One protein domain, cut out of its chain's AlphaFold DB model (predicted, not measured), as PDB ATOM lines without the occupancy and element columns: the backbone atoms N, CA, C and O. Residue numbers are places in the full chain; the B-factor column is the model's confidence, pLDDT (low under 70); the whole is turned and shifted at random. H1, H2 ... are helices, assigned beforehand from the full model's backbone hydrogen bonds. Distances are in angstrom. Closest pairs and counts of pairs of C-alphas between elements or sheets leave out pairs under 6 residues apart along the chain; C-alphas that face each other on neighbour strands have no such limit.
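Overview. This is residues 2 to 50 of the 157 residues of an uncharacterized protein of Erythranthe guttata (UniProt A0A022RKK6). Two helices, H1 then H2, meet near their first residues as a loose L, with the link between them folding back from the far end of H1 to the start of H2. Residues 2 to 11 and 44 to 50 are stretches with no named element. The printed part has 49 residues, 25 of them in the two named helices, with no named strand, and its class is all helix; the whole is loose, with a radius of gyration of the C-alphas of 12.4 A and spans of 34 by 23 by 15 A.

Along the chain. Start at C-alpha 2, then find C-alpha 12 at (98.891, 98.927, 97.097), where H1, residues 12 to 22, begins its 15.4 A. H2, residues 30 to 43, runs 20.1 A to C-alpha 43 at (83.002, 107.749, 88.265).

Arrangement. H1 and H2 touch, H2 with residues 30 to 34 alone; their closest C-alphas, of Val 12 and Lys 30, are 6.6 A apart. Their lines are about perpendicular, at 77 degrees. In both helices every O i to N i+4 pair is within hydrogen-bond range.

Size, cuts and confidence. The farthest C-alphas, of Glu 25 and Gly 49, are 34.6 A apart. The printed part has no cut, and the link is short. Look for pLDDT under 70 at residues 2 to 7 and 48 to 50.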
ATOM      1  N   SER A   2      95.273  95.564  86.830       55.78
ATOM      2  CA  SER A   2      95.610  94.123  86.891       55.78
ATOM      3  C   SER A   2      94.483  93.243  87.469       55.78
ATOM      4  O   SER A   2      94.354  92.081  87.095       55.78
ATOM      5  N   ARG A   3      93.614  93.816  88.322       56.81
ATOM      6  CA  ARG A   3      92.464  93.129  88.943       56.81
ATOM      7  C   ARG A   3      91.356  92.759  87.952       56.81
ATOM      8  O   ARG A   3      90.647  91.796  88.204       56.81
ATOM      9  N   ALA A   4      91.215  93.503  86.853       59.31
ATOM     10  CA  ALA A   4      90.179  93.262  85.847       59.31
ATOM     11  C   ALA A   4      90.572  92.152  84.853       59.31
ATOM     12  O   ALA A   4      89.717  91.398  84.407       59.31
ATOM     13  N   HIS A   5      91.866  91.996  84.549       55.50
ATOM     14  CA  HIS A   5      92.370  91.068  83.523       55.50
ATOM     15  C   HIS A   5      92.764  89.677  84.055       55.50
ATOM     16  O   HIS A   5      93.628  89.024  83.478       55.50
ATOM     17  N   ASN A   6      92.183  89.214  85.169       59.53
ATOM     18  CA  ASN A   6      92.492  87.914  85.800       59.53
ATOM     19  C   ASN A   6      93.979  87.679  86.154       59.53
ATOM     20  O   ASN A   6      94.378  86.563  86.485       59.53
ATOM     21  N   THR A   7      94.809  88.724  86.134       68.69
ATOM     22  CA  THR A   7      96.194  88.676  86.617       68.69
ATOM     23  C   THR A   7      96.246  88.914  88.128       68.69
ATOM     24  O   THR A   7      95.347  89.563  88.675       68.69
ATOM     25  N   PRO A   8      97.289  88.441  88.839       73.56
ATOM     26  CA  PRO A   8      97.453  88.752  90.252       73.56
ATOM     27  C   PRO A   8      97.358  90.271  90.507       73.56
ATOM     28  O   PRO A   8      98.020  91.060  89.820       73.56
ATOM     29  N   PRO A   9      96.538  90.719  91.477       74.44
ATOM     30  CA  PRO A   9      96.420  92.130  91.810       74.44
ATOM     31  C   PRO A   9      97.782  92.727  92.161       74.44
ATOM     32  O   PRO A   9      98.507  92.177  92.993       74.44
ATOM     33  N   LEU A  10      98.111  93.885  91.591       80.56
ATOM     34  CA  LEU A  10      99.238  94.663  92.082       80.56
ATOM     35  C   LEU A  10      98.900  95.131  93.501       80.56
ATOM     36  O   LEU A  10      97.830  95.689  93.743       80.56
ATOM     37  N   SER A  11      99.801  94.903  94.455       86.19
ATOM     38  CA  SER A  11      99.553  95.346  95.825       86.19
ATOM     39  C   SER A  11      99.646  96.872  95.933       86.19
ATOM     40  O   SER A  11     100.523  97.492  95.326       86.19
ATOM     41  N   VAL A  12      98.818  97.481  96.790       85.94
ATOM     42  CA  VAL A  12      98.891  98.927  97.097       85.94
ATOM     43  C   VAL A  12     100.277  99.318  97.629       85.94
ATOM     44  O   VAL A  12     100.758 100.419  97.386       85.94
ATOM     45  N   LYS A  13     100.974  98.399  98.317       87.19
ATOM     46  CA  LYS A  13     102.373  98.601  98.732       87.19
ATOM     47  C   LYS A  13     103.305  98.756  97.529       87.19
ATOM     48  O   LYS A  13     104.133  99.660  97.537       87.19
ATOM     49  N   THR A  14     103.172  97.890  96.526       88.00
ATOM     50  CA  THR A  14     103.996  97.930  95.312       88.00
ATOM     51  C   THR A  14     103.719  99.202  94.523       88.00
ATOM     52  O   THR A  14     104.660  99.908  94.170       88.00
ATOM     53  N   LEU A  15     102.442  99.548  94.330       86.31
ATOM     54  CA  LEU A  15     102.047 100.779  93.646       86.31
ATOM     55  C   LEU A  15     102.599 102.021  94.357       86.31
ATOM     56  O   LEU A  15     103.223 102.861  93.716       86.31
ATOM     57  N   LYS A  16     102.475 102.085  95.690       89.38
ATOM     58  CA  LYS A  16     103.075 103.162  96.486       89.38
ATOM     59  C   LYS A  16     104.592 103.236  96.308       89.38
ATOM     60  O   LYS A  16     105.115 104.318  96.088       89.38
ATOM     61  N   SER A  17     105.301 102.109  96.380       89.44
ATOM     62  CA  SER A  17     106.760 102.114  96.206       89.44
ATOM     63  C   SER A  17     107.190 102.592  94.816       89.44
ATOM     64  O   SER A  17     108.241 103.214  94.678       89.44
ATOM     65  N   LEU A  18     106.369 102.331  93.793       88.88
ATOM     66  CA  LEU A  18     106.590 102.819  92.438       88.88
ATOM     67  C   LEU A  18     106.367 104.337  92.373       88.88
ATOM     68  O   LEU A  18     107.217 105.057  91.856       88.88
ATOM     69  N   ALA A  19     105.270 104.826  92.958       86.94
ATOM     70  CA  ALA A  19     104.971 106.252  93.046       86.94
ATOM     71  C   ALA A  19     106.081 107.016  93.785       86.94
ATOM     72  O   ALA A  19     106.599 107.983  93.245       86.94
ATOM     73  N   ASP A  20     106.536 106.520  94.941       89.44
ATOM     74  CA  ASP A  20     107.634 107.125  95.714       89.44
ATOM     75  C   ASP A  20     108.957 107.173  94.917       89.44
ATOM     76  O   ASP A  20     109.802 108.039  95.143       89.44
ATOM     77  N   LYS A  21     109.156 106.236  93.977       92.00
ATOM     78  CA  LYS A  21     110.350 106.181  93.121       92.00
ATOM     79  C   LYS A  21     110.313 107.220  91.997       92.00
ATOM     80  O   LYS A  21     111.357 107.805  91.695       92.00
ATOM     81  N   PHE A  22     109.161 107.407  91.355       89.56
ATOM     82  CA  PHE A  22     109.040 108.211  90.132       89.56
ATOM     83  C   PHE A  22     108.449 109.610  90.359       89.56
ATOM     84  O   PHE A  22     108.806 110.528  89.629       89.56
ATOM     85  N   ILE A  23     107.618 109.805  91.385       88.06
ATOM     86  CA  ILE A  23     106.960 111.077  91.705       88.06
ATOM     87  C   ILE A  23     107.548 111.607  93.014       88.06
ATOM     88  O   ILE A  23     107.070 111.311  94.104       88.06
ATOM     89  N   LYS A  24     108.638 112.374  92.914       86.25
ATOM     90  CA  LYS A  24     109.400 112.842  94.090       86.25
ATOM     91  C   LYS A  24     108.792 114.064  94.780       86.25
ATOM     92  O   LYS A  24     109.144 114.361  95.914       86.25
ATOM     93  N   GLU A  25     107.918 114.777  94.082       86.00
ATOM     94  CA  GLU A  25     107.363 116.072  94.497       86.00
ATOM     95  C   GLU A  25     106.108 115.935  95.367       86.00
ATOM     96  O   GLU A  25     105.674 116.906  95.980       86.00
ATOM     97  N   GLN A  26     105.520 114.737  95.423       76.56
ATOM     98  CA  GLN A  26     104.287 114.455  96.151       76.56
ATOM     99  C   GLN A  26     104.440 113.185  96.986       76.56
ATOM    100  O   GLN A  26     104.976 112.177  96.527       76.56
ATOM    101  N   HIS A  27     103.938 113.219  98.219       83.56
ATOM    102  CA  HIS A  27     103.986 112.082  99.135       83.56
ATOM    103  C   HIS A  27     102.600 111.470  99.314       83.56
ATOM    104  O   HIS A  27     101.886 111.789 100.259       83.56
ATOM    105  N   TYR A  28     102.249 110.544  98.424       85.69
ATOM    106  CA  TYR A  28     100.995 109.805  98.526       85.69
ATOM    107  C   TYR A  28     101.077 108.722  99.599       85.69
ATOM    108  O   TYR A  28     101.993 107.890  99.635       85.69
ATOM    109  N   THR A  29     100.094 108.690 100.483       90.25
ATOM    110  CA  THR A  29      99.880 107.607 101.433       90.25
ATOM    111  C   THR A  29      99.118 106.458 100.771       90.25
ATOM    112  O   THR A  29      98.586 106.557  99.669       90.25
ATOM    113  N   LYS A  30      99.047 105.310 101.458       87.81
ATOM    114  CA  LYS A  30      98.174 104.215 101.007       87.81
ATOM    115  C   LYS A  30      96.693 104.595 101.083       87.81
ATOM    116  O   LYS A  30      95.914 104.025 100.332       87.81
ATOM    117  N   GLY A  31      96.330 105.491 102.007       90.75
ATOM    118  CA  GLY A  31      94.965 105.998 102.145       90.75
ATOM    119  C   GLY A  31      94.551 106.759 100.893       90.75
ATOM    120  O   GLY A  31      93.540 106.409 100.301       90.75
ATOM    121  N   ASP A  32      95.411 107.663 100.421       90.81
ATOM    122  CA  ASP A  32      95.158 108.470  99.218       90.81
ATOM    123  C   ASP A  32      94.958 107.597  97.969       90.81
ATOM    124  O   ASP A  32      94.060 107.842  97.171       90.81
ATOM    125  N   LEU A  33      95.749 106.526  97.816       87.88
ATOM    126  CA  LEU A  33      95.591 105.583  96.697       87.88
ATOM    127  C   LEU A  33      94.272 104.797  96.763       87.88
ATOM    128  O   LEU A  33      93.670 104.535  95.726       87.88
ATOM    129  N   LEU A  34      93.837 104.401  97.963       87.81
ATOM    130  CA  LEU A  34      92.570 103.684  98.155       87.81
ATOM    131  C   LEU A  34      91.363 104.606  97.956       87.81
ATOM    132  O   LEU A  34      90.355 104.185  97.395       87.81
ATOM    133  N   GLU A  35      91.465 105.855  98.404       92.50
ATOM    134  CA  GLU A  35      90.445 106.874  98.175       92.50
ATOM    135  C   GLU A  35      90.329 107.201  96.683       92.50
ATOM    136  O   GLU A  35      89.225 107.191  96.143       92.50
ATOM    137  N   ALA A  36      91.456 107.368  95.987       89.31
ATOM    138  CA  ALA A  36      91.474 107.546  94.540       89.31
ATOM    139  C   ALA A  36      90.870 106.341  93.794       89.31
ATOM    140  O   ALA A  36      90.088 106.545  92.869       89.31
ATOM    141  N   GLU A  37      91.171 105.098  94.207       87.25
ATOM    142  CA  GLU A  37      90.524 103.895  93.652       87.25
ATOM    143  C   GLU A  37      89.003 103.965  93.859       87.25
ATOM    144  O   GLU A  37      88.255 103.767  92.909       87.25
ATOM    145  N   MET A  38      88.526 104.315  95.057       89.31
ATOM    146  CA  MET A  38      87.091 104.434  95.346       89.31
ATOM    147  C   MET A  38      86.400 105.503  94.489       89.31
ATOM    148  O   MET A  38      85.347 105.234  93.911       89.31
ATOM    149  N   VAL A  39      86.979 106.701  94.393       91.88
ATOM    150  CA  VAL A  39      86.426 107.795  93.581       91.88
ATOM    151  C   VAL A  39      86.407 107.401  92.106       91.88
ATOM    152  O   VAL A  39      85.404 107.599  91.427       91.88
ATOM    153  N   PHE A  40      87.475 106.770  91.615       86.56
ATOM    154  CA  PHE A  40      87.540 106.254  90.249       86.56
ATOM    155  C   PHE A  40      86.439 105.219  89.972       86.56
ATOM    156  O   PHE A  40      85.746 105.309  88.961       86.56
ATOM    157  N   MET A  41      86.210 104.284  90.900       86.88
ATOM    158  CA  MET A  41      85.121 103.307  90.808       86.88
ATOM    159  C   MET A  41      83.739 103.966  90.743       86.88
ATOM    160  O   MET A  41      82.883 103.503  89.993       86.88
ATOM    161  N   GLN A  42      83.519 105.035  91.512       88.19
ATOM    162  CA  GLN A  42      82.260 105.783  91.502       88.19
ATOM    163  C   GLN A  42      82.027 106.506  90.174       88.19
ATOM    164  O   GLN A  42      80.905 106.494  89.678       88.19
ATOM    165  N   VAL A  43      83.072 107.101  89.588       87.00
ATOM    166  CA  VAL A  43      83.002 107.749  88.265       87.00
ATOM    167  C   VAL A  43      82.635 106.746  87.174       87.00
ATOM    168  O   VAL A  43      81.886 107.081  86.266       87.00
ATOM    169  N   LEU A  44      83.132 105.515  87.282       79.25
ATOM    170  CA  LEU A  44      82.785 104.420  86.376       79.25
ATOM    171  C   LEU A  44      81.431 103.767  86.692       79.25
ATOM    172  O   LEU A  44      81.127 102.727  86.120       79.25
ATOM    173  N   GLU A  45      80.659 104.295  87.648       84.81
ATOM    174  CA  GLU A  45      79.398 103.696  88.115       84.81
ATOM    175  C   GLU A  45      79.546 102.221  88.541       84.81
ATOM    176  O   GLU A  45      78.599 101.440  88.532       84.81
ATOM    177  N   PHE A  46      80.756 101.833  88.959       80.50
ATOM    178  CA  PHE A  46      81.156 100.456  89.253       80.50
ATOM    179  C   PHE A  46      81.027  99.471  88.074       80.50
ATOM    180  O   PHE A  46      81.162  98.260  88.272       80.50
ATOM    181  N   GLU A  47      80.853  99.960  86.845       77.00
ATOM    182  CA  GLU A  47      80.805  99.153  85.628       77.00
ATOM    183  C   GLU A  47      82.217  98.738  85.182       77.00
ATOM    184  O   GLU A  47      82.799  99.255  84.231       77.00
ATOM    185  N   ILE A  48      82.793  97.753  85.876       66.88
ATOM    186  CA  ILE A  48      84.027  97.081  85.444       66.88
ATOM    187  C   ILE A  48      83.654  95.756  84.778       66.88
ATOM    188  O   ILE A  48      83.729  94.684  85.378       66.88
ATOM    189  N   GLY A  49      83.222  95.850  83.521       58.00
ATOM    190  CA  GLY A  49      82.862  94.718  82.668       58.00
ATOM    191  C   GLY A  49      83.470  94.874  81.277       58.00
ATOM    192  O   GLY A  49      82.977  95.634  80.449       58.00
ATOM    193  N   MET A  50      84.568  94.166  81.014       60.94
ATOM    194  CA  MET A  50      85.353  94.264  79.777       60.94
ATOM    195  C   MET A  50      84.750  93.456  78.621       60.94
ATOM    196  O   MET A  50      85.325  92.460  78.192       60.94
TER     197      MET A  50